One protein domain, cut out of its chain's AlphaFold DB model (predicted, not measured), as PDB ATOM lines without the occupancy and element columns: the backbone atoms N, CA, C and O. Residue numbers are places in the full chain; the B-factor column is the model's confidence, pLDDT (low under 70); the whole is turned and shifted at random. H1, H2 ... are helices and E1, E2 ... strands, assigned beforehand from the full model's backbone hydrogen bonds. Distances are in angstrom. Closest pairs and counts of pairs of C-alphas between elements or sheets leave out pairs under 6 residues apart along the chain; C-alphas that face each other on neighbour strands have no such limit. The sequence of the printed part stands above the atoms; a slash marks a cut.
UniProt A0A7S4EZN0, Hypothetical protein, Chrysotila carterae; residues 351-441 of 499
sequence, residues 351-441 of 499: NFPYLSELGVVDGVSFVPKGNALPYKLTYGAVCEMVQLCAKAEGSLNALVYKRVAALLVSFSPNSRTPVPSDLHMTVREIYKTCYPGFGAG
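AT A GLANCE: This is residues 351 to 441 of the 499 residues of the protein "Hypothetical protein" of Chrysotila carterae (UniProt A0A7S4EZN0). What is seen first? The small strand hairpin E1 E2 and short H1 lie on one side of helix H2; the helical hairpin H3 H4 crosses H2 on the other. What makes it up? The printed part has 91 residues with named elements H1 E1 E2 H2 H3 H4, mostly helix, the sheet antiparallel; it is compact, radius of gyration of the C-alphas 12.7 A, spanning 37 by 30 by 18 A.

IN THESE COORDINATES: Where are the strands? E1 is residues 359 to 362, from C-alpha 359 at (23.548, 23.094, -18.052); E2 is 365 to 368. Where are the helices? H1 is residues 353 to 356, H2 379 to 392, 20.1 A from first to last C-alpha, H3 398 to 410, 18.6 A, and H4 421 to 434, 19.7 A, ending at (8.723, 24.741, 2.380).

HOW THE PARTS SIT: How do E1 and E2 pair? N 360 and O 367 are within hydrogen-bond range, 2.8 A. What touches the hub, H2? H1 does, closest C-alphas Tyr 354 and Ala 381, 4.8 A. Residues 385 to 390 alone touch H3, at a steep tilt of 59 degrees, closest C-alphas Cys 389 and Val 400, 5.4 A. H4 only just touches H2, with 3 pairs of C-alphas within 8 A, the closest Val 382 and Val 427. Are the helix backbones bonded? Every O i to N i+4 pair is within range in H2, H3 and H4; H1 is too short for one.

THE WHOLE: Is it cut? The printed part has no cut and no long link. Where is confidence low? Residues 414 to 441 are under 70.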
ATOM      1  N   ASN A 351       9.866  20.836 -17.836       85.81
ATOM      2  CA  ASN A 351      10.724  21.884 -18.376       85.81
ATOM      3  C   ASN A 351      11.400  22.646 -17.230       85.81
ATOM      4  O   ASN A 351      10.746  23.250 -16.375       85.81
ATOM      5  N   PHE A 352      12.730  22.645 -17.253       89.56
ATOM      6  CA  PHE A 352      13.596  23.309 -16.282       89.56
ATOM      7  C   PHE A 352      14.330  24.482 -16.961       89.56
ATOM      8  O   PHE A 352      15.511  24.346 -17.291       89.56
ATOM      9  N   PRO A 353      13.635  25.592 -17.298       90.94
ATOM     10  CA  PRO A 353      14.227  26.702 -18.042       90.94
ATOM     11  C   PRO A 353      15.434  27.337 -17.338       90.94
ATOM     12  O   PRO A 353      16.403  27.689 -18.003       90.94
ATOM     13  N   TYR A 354      15.423  27.469 -16.008       93.75
ATOM     14  CA  TYR A 354      16.545  28.101 -15.309       93.75
ATOM     15  C   TYR A 354      17.787  27.197 -15.249       93.75
ATOM     16  O   TYR A 354      18.907  27.703 -15.240       93.75
ATOM     17  N   LEU A 355      17.621  25.872 -15.223       95.38
ATOM     18  CA  LEU A 355      18.726  24.923 -15.335       95.38
ATOM     19  C   LEU A 355      19.182  24.714 -16.780       95.38
ATOM     20  O   LEU A 355      20.374  24.503 -16.977       95.38
ATOM     21  N   SER A 356      18.311  24.828 -17.786       94.31
ATOM     22  CA  SER A 356      18.723  24.707 -19.196       94.31
ATOM     23  C   SER A 356      19.612  25.870 -19.667       94.31
ATOM     24  O   SER A 356      20.472  25.683 -20.528       94.31
ATOM     25  N   GLU A 357      19.490  27.049 -19.047       95.06
ATOM     26  CA  GLU A 357      20.454  28.152 -19.192       95.06
ATOM     27  C   GLU A 357      21.837  27.810 -18.592       95.06
ATOM     28  O   GLU A 357      22.870  28.272 -19.088       95.06
ATOM     29  N   LEU A 358      21.868  26.985 -17.539       95.81
ATOM     30  CA  LEU A 358      23.048  26.681 -16.718       95.81
ATOM     31  C   LEU A 358      23.730  25.344 -17.047       95.81
ATOM     32  O   LEU A 358      24.836  25.099 -16.558       95.81
ATOM     33  N   GLY A 359      23.098  24.467 -17.826       96.62
ATOM     34  CA  GLY A 359      23.548  23.094 -18.052       96.62
ATOM     35  C   GLY A 359      22.529  22.226 -18.788       96.62
ATOM     36  O   GLY A 359      21.551  22.715 -19.344       96.62
ATOM     37  N   VAL A 360      22.773  20.919 -18.790       96.56
ATOM     38  CA  VAL A 360      21.863  19.904 -19.329       96.56
ATOM     39  C   VAL A 360      21.182  19.192 -18.163       96.56
ATOM     40  O   VAL A 360      21.847  18.742 -17.230       96.56
ATOM     41  N   VAL A 361      19.855  19.079 -18.214       96.00
ATOM     42  CA  VAL A 361      19.090  18.202 -17.320       96.00
ATOM     43  C   VAL A 361      18.866  16.878 -18.042       96.00
ATOM     44  O   VAL A 361      18.184  16.849 -19.064       96.00
ATOM     45  N   ASP A 362      19.417  15.795 -17.501       94.38
ATOM     46  CA  ASP A 362      19.228  14.438 -18.014       94.38
ATOM     47  C   ASP A 362      18.418  13.610 -17.004       94.38
ATOM     48  O   ASP A 362      18.923  13.160 -15.969       94.38
ATOM     49  N   GLY A 363      17.114  13.493 -17.281       93.75
ATOM     50  CA  GLY A 363      16.119  12.729 -16.519       93.75
ATOM     51  C   GLY A 363      15.852  13.241 -15.096       93.75
ATOM     52  O   GLY A 363      14.829  13.882 -14.825       93.75
ATOM     53  N   VAL A 364      16.756  12.887 -14.181       93.44
ATOM     54  CA  VAL A 364      16.778  13.260 -12.749       93.44
ATOM     55  C   VAL A 364      18.160  13.756 -12.292       93.44
ATOM     56  O   VAL A 364      18.390  13.983 -11.103       93.44
ATOM     57  N   SER A 365      19.091  13.918 -13.232       93.56
ATOM     58  CA  SER A 365      20.435  14.449 -13.028       93.56
ATOM     59  C   SER A 365      20.586  15.810 -13.712       93.56
ATOM     60  O   SER A 365      19.840  16.147 -14.631       93.56
ATOM     61  N   PHE A 366      21.536  16.614 -13.240       96.44
ATOM     62  CA  PHE A 366      21.871  17.904 -13.831       96.44
ATOM     63  C   PHE A 366      23.387  18.005 -13.980       96.44
ATOM     64  O   PHE A 366      24.123  17.795 -13.013       96.44
ATOM     65  N   VAL A 367      23.828  18.334 -15.191       96.00
ATOM     66  CA  VAL A 367      25.232  18.498 -15.568       96.00
ATOM     67  C   VAL A 367      25.436  19.964 -15.966       96.00
ATOM     68  O   VAL A 367      24.856  20.391 -16.967       96.00
ATOM     69  N   PRO A 368      26.211  20.768 -15.215       96.12
ATOM     70  CA  PRO A 368      26.425  22.172 -15.549       96.12
ATOM     71  C   PRO A 368      27.154  22.348 -16.887       96.12
ATOM     72  O   PRO A 368      27.877  21.467 -17.361       96.12
ATOM     73  N   LYS A 369      26.978  23.520 -17.501       95.94
ATOM     74  CA  LYS A 369      27.588  23.903 -18.780       95.94
ATOM     75  C   LYS A 369      29.066  24.267 -18.590       95.94
ATOM     76  O   LYS A 369      29.451  25.432 -18.648       95.94
ATOM     77  N   GLY A 370      29.884  23.244 -18.355       93.75
ATOM     78  CA  GLY A 370      31.296  23.356 -17.991       93.75
ATOM     79  C   GLY A 370      31.553  22.938 -16.541       93.75
ATOM     80  O   GLY A 370      30.655  22.497 -15.831       93.75
ATOM     81  N   ASN A 371      32.798  23.079 -16.089       87.25
ATOM     82  CA  ASN A 371      33.278  22.449 -14.850       87.25
ATOM     83  C   ASN A 371      32.746  23.073 -13.542       87.25
ATOM     84  O   ASN A 371      33.065  22.574 -12.464       87.25
ATOM     85  N   ALA A 372      31.995  24.175 -13.605       91.12
ATOM     86  CA  ALA A 372      31.511  24.907 -12.439       91.12
ATOM     87  C   ALA A 372      30.219  25.678 -12.746       91.12
ATOM     88  O   ALA A 372      30.009  26.130 -13.873       91.12
ATOM     89  N   LEU A 373      29.384  25.879 -11.725       92.75
ATOM     90  CA  LEU A 373      28.240  26.790 -11.790       92.75
ATOM     91  C   LEU A 373      28.684  28.251 -11.572       92.75
ATOM     92  O   LEU A 373      29.664  28.503 -10.863       92.75
ATOM     93  N   PRO A 374      27.964  29.241 -12.137       89.12
ATOM     94  CA  PRO A 374      28.242  30.648 -11.880       89.12
ATOM     95  C   PRO A 374      27.985  30.995 -10.409       89.12
ATOM     96  O   PRO A 374      27.009  30.549  -9.810       89.12
ATOM     97  N   TYR A 375      28.829  31.863  -9.842       84.88
ATOM     98  CA  TYR A 375      28.759  32.283  -8.434       84.88
ATOM     99  C   TYR A 375      27.389  32.859  -8.020       84.88
ATOM    100  O   TYR A 375      26.987  32.739  -6.864       84.88
ATOM    101  N   LYS A 376      26.656  33.469  -8.962       88.25
ATOM    102  CA  LYS A 376      25.277  33.933  -8.768       88.25
ATOM    103  C   LYS A 376      24.314  33.003  -9.498       88.25
ATOM    104  O   LYS A 376      24.132  33.127 -10.705       88.25
ATOM    105  N   LEU A 377      23.682  32.104  -8.750       92.19
ATOM    106  CA  LEU A 377      22.558  31.302  -9.229       92.19
ATOM    107  C   LEU A 377      21.247  32.069  -9.057       92.19
ATOM    108  O   LEU A 377      21.058  32.786  -8.073       92.19
ATOM    109  N   THR A 378      20.324  31.907 -10.003       91.88
ATOM    110  CA  THR A 378      18.967  32.441  -9.857       91.88
ATOM    111  C   THR A 378      18.195  31.611  -8.829       91.88
ATOM    112  O   THR A 378      18.364  30.395  -8.735       91.88
ATOM    113  N   TYR A 379      17.298  32.250  -8.073       87.56
ATOM    114  CA  TYR A 379      16.416  31.544  -7.133       87.56
ATOM    115  C   TYR A 379      15.599  30.442  -7.836       87.56
ATOM    116  O   TYR A 379      15.424  29.353  -7.297       87.56
ATOM    117  N   GLY A 380      15.190  30.698  -9.085       91.06
ATOM    118  CA  GLY A 380      14.529  29.726  -9.955       91.06
ATOM    119  C   GLY A 380      15.345  28.451 -10.176       91.06
ATOM    120  O   GLY A 380      14.824  27.369  -9.929       91.06
ATOM    121  N   ALA A 381      16.630  28.561 -10.534       93.81
ATOM    122  CA  ALA A 381      17.508  27.398 -10.701       93.81
ATOM    123  C   ALA A 381      17.639  26.568  -9.410       93.81
ATOM    124  O   ALA A 381      17.611  25.340  -9.459       93.81
ATOM    125  N   VAL A 382      17.720  27.214  -8.240       92.94
ATOM    126  CA  VAL A 382      17.786  26.495  -6.952       92.94
ATOM    127  C   VAL A 382      16.469  25.761  -6.661       92.94
ATOM    128  O   VAL A 382      16.494  24.608  -6.229       92.94
ATOM    129  N   CYS A 383      15.315  26.376  -6.947       91.06
ATOM    130  CA  CYS A 383      14.014  25.706  -6.847       91.06
ATOM    131  C   CYS A 383      13.880  24.527  -7.825       91.06
ATOM    132  O   CYS A 383      13.370  23.477  -7.435       91.06
ATOM    133  N   GLU A 384      14.364  24.665  -9.061       94.38
ATOM    134  CA  GLU A 384      14.395  23.580 -10.045       94.38
ATOM    135  C   GLU A 384      15.292  22.416  -9.589       94.38
ATOM    136  O   GLU A 384      14.860  21.268  -9.663       94.38
ATOM    137  N   MET A 385      16.478  22.674  -9.012       95.12
ATOM    138  CA  MET A 385      17.328  21.610  -8.440       95.12
ATOM    139  C   MET A 385      16.629  20.856  -7.302       95.12
ATOM    140  O   MET A 385      16.741  19.632  -7.218       95.12
ATOM    141  N   VAL A 386      15.886  21.561  -6.439       93.69
ATOM    142  CA  VAL A 386      15.078  20.935  -5.374       93.69
ATOM    143  C   VAL A 386      13.980  20.050  -5.961       93.69
ATOM    144  O   VAL A 386      13.786  18.939  -5.474       93.69
ATOM    145  N   GLN A 387      13.303  20.482  -7.025       92.44
ATOM    146  CA  GLN A 387      12.279  19.671  -7.695       92.44
ATOM    147  C   GLN A 387      12.878  18.455  -8.417       92.44
ATOM    148  O   GLN A 387      12.346  17.352  -8.295       92.44
ATOM    149  N   LEU A 388      14.012  18.624  -9.102       94.75
ATOM    150  CA  LEU A 388      14.740  17.548  -9.776       94.75
ATOM    151  C   LEU A 388      15.200  16.472  -8.779       94.75
ATOM    152  O   LEU A 388      14.949  15.285  -8.979       94.75
ATOM    153  N   CYS A 389      15.805  16.884  -7.661       94.19
ATOM    154  CA  CYS A 389      16.192  15.962  -6.594       94.19
ATOM    155  C   CYS A 389      14.973  15.349  -5.882       94.19
ATOM    156  O   CYS A 389      15.009  14.165  -5.573       94.19
ATOM    157  N   ALA A 390      13.868  16.073  -5.678       92.44
ATOM    158  CA  ALA A 390      12.642  15.488  -5.119       92.44
ATOM    159  C   ALA A 390      12.015  14.431  -6.045       92.44
ATOM    160  O   ALA A 390      11.500  13.424  -5.561       92.44
ATOM    161  N   LYS A 391      12.107  14.619  -7.368       91.69
ATOM    162  CA  LYS A 391      11.725  13.616  -8.371       91.69
ATOM    163  C   LYS A 391      12.644  12.385  -8.317       91.69
ATOM    164  O   LYS A 391      12.152  11.272  -8.447       91.69
ATOM    165  N   ALA A 392      13.945  12.576  -8.071       93.44
ATOM    166  CA  ALA A 392      14.913  11.488  -7.890       93.44
ATOM    167  C   ALA A 392      14.674  10.665  -6.606       93.44
ATOM    168  O   ALA A 392      14.783   9.445  -6.631       93.44
ATOM    169  N   GLU A 393      14.337  11.325  -5.492       93.50
ATOM    170  CA  GLU A 393      14.060  10.702  -4.182       93.50
ATOM    171  C   GLU A 393      12.580  10.266  -4.017       93.50
ATOM    172  O   GLU A 393      12.141   9.929  -2.913       93.50
ATOM    173  N   GLY A 394      11.767  10.363  -5.079       94.38
ATOM    174  CA  GLY A 394      10.323  10.074  -5.088       94.38
ATOM    175  C   GLY A 394       9.460  10.931  -4.145       94.38
ATOM    176  O   GLY A 394       8.257  10.711  -4.032       94.38
ATOM    177  N   SER A 395      10.058  11.883  -3.427       91.44
ATOM    178  CA  SER A 395       9.431  12.646  -2.349       91.44
ATOM    179  C   SER A 395      10.240  13.901  -2.021       91.44
ATOM    180  O   SER A 395      11.469  13.899  -2.069       91.44
ATOM    181  N   LEU A 396       9.562  14.981  -1.622       90.00
ATOM    182  CA  LEU A 396      10.233  16.139  -1.036       90.00
ATOM    183  C   LEU A 396      10.525  15.836   0.444       90.00
ATOM    184  O   LEU A 396       9.609  15.694   1.254       90.00
ATOM    185  N   ASN A 397      11.803  15.676   0.788       91.25
ATOM    186  CA  ASN A 397      12.250  15.258   2.120       91.25
ATOM    187  C   ASN A 397      13.617  15.894   2.477       91.25
ATOM    188  O   ASN A 397      14.218  16.590   1.664       91.25
ATOM    189  N   ALA A 398      14.136  15.672   3.691       85.00
ATOM    190  CA  ALA A 398      15.395  16.291   4.139       85.00
ATOM    191  C   ALA A 398      16.651  15.846   3.348       85.00
ATOM    192  O   ALA A 398      17.618  16.610   3.262       85.00
ATOM    193  N   LEU A 399      16.647  14.652   2.745       88.44
ATOM    194  CA  LEU A 399      17.733  14.167   1.884       88.44
ATOM    195  C   LEU A 399      17.802  14.962   0.577       88.44
ATOM    196  O   LEU A 399      18.905  15.287   0.151       88.44
ATOM    197  N   VAL A 400      16.659  15.376   0.010       92.31
ATOM    198  CA  VAL A 400      16.598  16.254  -1.177       92.31
ATOM    199  C   VAL A 400      17.426  17.518  -0.963       92.31
ATOM    200  O   VAL A 400      18.317  17.820  -1.750       92.31
ATOM    201  N   TYR A 401      17.187  18.240   0.133       89.81
ATOM    202  CA  TYR A 401      17.902  19.485   0.428       89.81
ATOM    203  C   TYR A 401      19.386  19.247   0.729       89.81
ATOM    204  O   TYR A 401      20.229  20.046   0.321       89.81
ATOM    205  N   LYS A 402      19.731  18.121   1.371       90.19
ATOM    206  CA  LYS A 402      21.129  17.699   1.561       90.19
ATOM    207  C   LYS A 402      21.817  17.378   0.225       90.19
ATOM    208  O   LYS A 402      22.976  17.742   0.048       90.19
ATOM    209  N   ARG A 403      21.110  16.744  -0.718       92.81
ATOM    210  CA  ARG A 403      21.589  16.392  -2.065       92.81
ATOM    211  C   ARG A 403      21.766  17.635  -2.939       92.81
ATOM    212  O   ARG A 403      22.817  17.782  -3.549       92.81
ATOM    213  N   VAL A 404      20.819  18.576  -2.912       94.50
ATOM    214  CA  VAL A 404      20.961  19.891  -3.567       94.50
ATOM    215  C   VAL A 404      22.139  20.670  -2.987       94.50
ATOM    216  O   VAL A 404      22.969  21.156  -3.747       94.50
ATOM    217  N   ALA A 405      22.274  20.738  -1.659       90.75
ATOM    218  CA  ALA A 405      23.426  21.385  -1.033       90.75
ATOM    219  C   ALA A 405      24.754  20.724  -1.450       90.75
ATOM    220  O   ALA A 405      25.706  21.433  -1.760       90.75
ATOM    221  N   ALA A 406      24.815  19.390  -1.523       91.25
ATOM    222  CA  ALA A 406      25.999  18.668  -1.991       91.25
ATOM    223  C   ALA A 406      26.325  18.945  -3.471       91.25
ATOM    224  O   ALA A 406      27.489  19.170  -3.789       91.25
ATOM    225  N   LEU A 407      25.320  19.009  -4.354       92.31
ATOM    226  CA  LEU A 407      25.502  19.381  -5.765       92.31
ATOM    227  C   LEU A 407      26.031  20.818  -5.910       92.31
ATOM    228  O   LEU A 407      26.973  21.073  -6.658       92.31
ATOM    229  N   LEU A 408      25.473  21.757  -5.142       92.44
ATOM    230  CA  LEU A 408      25.931  23.149  -5.109       92.44
ATOM    231  C   LEU A 408      27.359  23.292  -4.545       92.44
ATOM    232  O   LEU A 408      28.090  24.186  -4.968       92.44
ATOM    233  N   VAL A 409      27.788  22.401  -3.641       89.88
ATOM    234  CA  VAL A 409      29.196  22.291  -3.211       89.88
ATOM    235  C   VAL A 409      30.069  21.751  -4.348       89.88
ATOM    236  O   VAL A 409      31.101  22.351  -4.643       89.88
ATOM    237  N   SER A 410      29.680  20.645  -4.994       90.19
ATOM    238  CA  SER A 410      30.506  19.992  -6.022       90.19
ATOM    239  C   SER A 410      30.682  20.826  -7.288       90.19
ATOM    240  O   SER A 410      31.702  20.693  -7.956       90.19
ATOM    241  N   PHE A 411      29.723  21.701  -7.604       88.25
ATOM    242  CA  PHE A 411      29.811  22.629  -8.733       88.25
ATOM    243  C   PHE A 411      30.391  24.006  -8.361       88.25
ATOM    244  O   PHE A 411      30.475  24.881  -9.224       88.25
ATOM    245  N   SER A 412      30.803  24.221  -7.105       84.25
ATOM    246  CA  SER A 412      31.564  25.414  -6.726       84.25
ATOM    247  C   SER A 412      32.994  25.305  -7.275       84.25
ATOM    248  O   SER A 412      33.691  24.346  -6.933       84.25
ATOM    249  N   PRO A 413      33.493  26.289  -8.053       71.38
ATOM    250  CA  PRO A 413      34.874  26.260  -8.546       71.38
ATOM    251  C   PRO A 413      35.888  26.320  -7.392       71.38
ATOM    252  O   PRO A 413      36.995  25.799  -7.497       71.38
ATOM    253  N   ASN A 414      35.478  26.889  -6.254       66.00
ATOM    254  CA  ASN A 414      36.251  26.933  -5.022       66.00
ATOM    255  C   ASN A 414      35.751  25.865  -4.034       66.00
ATOM    256  O   ASN A 414      35.426  26.182  -2.891       66.00
ATOM    257  N   SER A 415      35.702  24.593  -4.438       52.47
ATOM    258  CA  SER A 415      35.287  23.462  -3.580       52.47
ATOM    259  C   SER A 415      36.172  23.238  -2.336       52.47
ATOM    260  O   SER A 415      35.801  22.493  -1.433       52.47
ATOM    261  N   ARG A 416      37.326  23.922  -2.252       47.41
ATOM    262  CA  ARG A 416      38.183  24.022  -1.050       47.41
ATOM    263  C   ARG A 416      37.785  25.141  -0.075       47.41
ATOM    264  O   ARG A 416      38.313  25.185   1.031       47.41
ATOM    265  N   THR A 417      36.889  26.047  -0.466       45.56
ATOM    266  CA  THR A 417      36.295  27.063   0.421       45.56
ATOM    267  C   THR A 417      34.883  26.637   0.827       45.56
ATOM    268  O   THR A 417      34.216  25.958   0.044       45.56
ATOM    269  N   PRO A 418      34.397  27.006   2.027       50.31
ATOM    270  CA  PRO A 418      33.010  26.746   2.400       50.31
ATOM    271  C   PRO A 418      32.040  27.413   1.415       50.31
ATOM    272  O   PRO A 418      32.342  28.459   0.842       50.31
ATOM    273  N   VAL A 419      30.858  26.810   1.251       53.19
ATOM    274  CA  VAL A 419      29.762  27.346   0.425       53.19
ATOM    275  C   VAL A 419      29.538  28.826   0.760       53.19
ATOM    276  O   VAL A 419      29.414  29.135   1.950       53.19
ATOM    277  N   PRO A 420      29.442  29.730  -0.239       54.78
ATOM    278  CA  PRO A 420      29.121  31.132   0.003       54.78
ATOM    279  C   PRO A 420      27.895  31.251   0.907       54.78
ATOM    280  O   PRO A 420      26.870  30.609   0.651       54.78
ATOM    281  N   SER A 421      28.008  32.033   1.983       50.25
ATOM    282  CA  SER A 421      27.002  32.078   3.052       50.25
ATOM    283  C   SER A 421      25.601  32.374   2.517       50.25
ATOM    284  O   SER A 421      24.638  31.755   2.961       50.25
ATOM    285  N   ASP A 422      25.510  33.225   1.496       53.78
ATOM    286  CA  ASP A 422      24.286  33.607   0.790       53.78
ATOM    287  C   ASP A 422      23.586  32.417   0.117       53.78
ATOM    288  O   ASP A 422      22.358  32.323   0.127       53.78
ATOM    289  N   LEU A 423      24.351  31.466  -0.429       59.03
ATOM    290  CA  LEU A 423      23.816  30.283  -1.102       59.03
ATOM    291  C   LEU A 423      23.343  29.240  -0.081       59.03
ATOM    292  O   LEU A 423      22.267  28.660  -0.239       59.03
ATOM    293  N   HIS A 424      24.090  29.059   1.014       57.62
ATOM    294  CA  HIS A 424      23.645  28.230   2.138       57.62
ATOM    295  C   HIS A 424      22.387  28.817   2.799       57.62
ATOM    296  O   HIS A 424      21.441  28.082   3.084       57.62
ATOM    297  N   MET A 425      22.335  30.141   2.980       58.62
ATOM    298  CA  MET A 425      21.143  30.851   3.444       58.62
ATOM    299  C   MET A 425      19.984  30.718   2.454       58.62
ATOM    300  O   MET A 425      18.879  30.430   2.889       58.62
ATOM    301  N   THR A 426      20.211  30.812   1.142       64.69
ATOM    302  CA  THR A 426      19.155  30.610   0.131       64.69
ATOM    303  C   THR A 426      18.534  29.216   0.239       64.69
ATOM    304  O   THR A 426      17.318  29.096   0.378       64.69
ATOM    305  N   VAL A 427      19.347  28.151   0.277       62.31
ATOM    306  CA  VAL A 427      18.841  26.775   0.465       62.31
ATOM    307  C   VAL A 427      18.129  26.620   1.818       62.31
ATOM    308  O   VAL A 427      17.109  25.936   1.901       62.31
ATOM    309  N   ARG A 428      18.618  27.282   2.876       62.16
ATOM    310  CA  ARG A 428      18.023  27.257   4.221       62.16
ATOM    311  C   ARG A 428      16.694  28.011   4.314       62.16
ATOM    312  O   ARG A 428      15.793  27.524   4.994       62.16
ATOM    313  N   GLU A 429      16.547  29.159   3.657       66.25
ATOM    314  CA  GLU A 429      15.281  29.895   3.621       66.25
ATOM    315  C   GLU A 429      14.257  29.171   2.740       66.25
ATOM    316  O   GLU A 429      13.134  28.994   3.196       66.25
ATOM    317  N   ILE A 430      14.643  28.605   1.585       61.56
ATOM    318  CA  ILE A 430      13.761  27.690   0.828       61.56
ATOM    319  C   ILE A 430      13.316  26.529   1.731       61.56
ATOM    320  O   ILE A 430      12.128  26.216   1.799       61.56
ATOM    321  N   TYR A 431      14.241  25.917   2.482       57.94
ATOM    322  CA  TYR A 431      13.915  24.821   3.395       57.94
ATOM    323  C   TYR A 431      12.933  25.233   4.501       57.94
ATOM    324  O   TYR A 431      11.962  24.520   4.746       57.94
ATOM    325  N   LYS A 432      13.132  26.395   5.137       60.84
ATOM    326  CA  LYS A 432      12.199  26.960   6.130       60.84
ATOM    327  C   LYS A 432      10.831  27.291   5.528       60.84
ATOM    328  O   LYS A 432       9.821  27.028   6.171       60.84
ATOM    329  N   THR A 433      10.788  27.870   4.329       50.47
ATOM    330  CA  THR A 433       9.542  28.273   3.663       50.47
ATOM    331  C   THR A 433       8.724  27.058   3.223       50.47
ATOM    332  O   THR A 433       7.508  27.052   3.395       50.47
ATOM    333  N   CYS A 434       9.377  26.004   2.727       42.78
ATOM    334  CA  CYS A 434       8.723  24.741   2.380       42.78
ATOM    335  C   CYS A 434       8.393  23.871   3.613       42.78
ATOM    336  O   CYS A 434       7.411  23.135   3.589       42.78
ATOM    337  N   TYR A 435       9.194  23.946   4.684       42.94
ATOM    338  CA  TYR A 435       9.029  23.168   5.921       42.94
ATOM    339  C   TYR A 435       9.142  24.054   7.177       42.94
ATOM    340  O   TYR A 435      10.123  23.948   7.928       42.94
ATOM    341  N   PRO A 436       8.113  24.869   7.487       44.62
ATOM    342  CA  PRO A 436       8.128  25.790   8.631       44.62
ATOM    343  C   PRO A 436       8.268  25.105  10.004       44.62
ATOM    344  O   PRO A 436       8.559  25.774  10.990       44.62
ATOM    345  N   GLY A 437       8.113  23.777  10.085       38.44
ATOM    346  CA  GLY A 437       8.348  22.994  11.304       38.44
ATOM    347  C   GLY A 437       9.765  22.424  11.488       38.44
ATOM    348  O   GLY A 437      10.079  21.980  12.589       38.44
ATOM    349  N   PHE A 438      10.626  22.395  10.458       37.59
ATOM    350  CA  PHE A 438      11.872  21.597  10.505       37.59
ATOM    351  C   PHE A 438      13.138  22.421  10.801       37.59
ATOM    352  O   PHE A 438      14.068  21.928  11.440       37.59
ATOM    353  N   GLY A 439      13.169  23.703  10.419       39.84
ATOM    354  CA  GLY A 439      14.332  24.591  10.600       39.84
ATOM    355  C   GLY A 439      14.706  24.940  12.054       39.84
ATOM    356  O   GLY A 439      15.652  25.696  12.267       39.84
ATOM    357  N   ALA A 440      13.970  24.415  13.039       40.84
ATOM    358  CA  ALA A 440      14.136  24.682  14.469       40.84
ATOM    359  C   ALA A 440      14.991  23.642  15.223       40.84
ATOM    360  O   ALA A 440      15.476  23.943  16.312       40.84
ATOM    361  N   GLY A 441      15.152  22.424  14.684       36.41
ATOM    362  CA  GLY A 441      15.727  21.287  15.422       36.41
ATOM    363  C   GLY A 441      17.252  21.141  15.353       36.41
ATOM    364  O   GLY A 441      17.854  20.555  16.251       36.41
TER     365      GLY A 441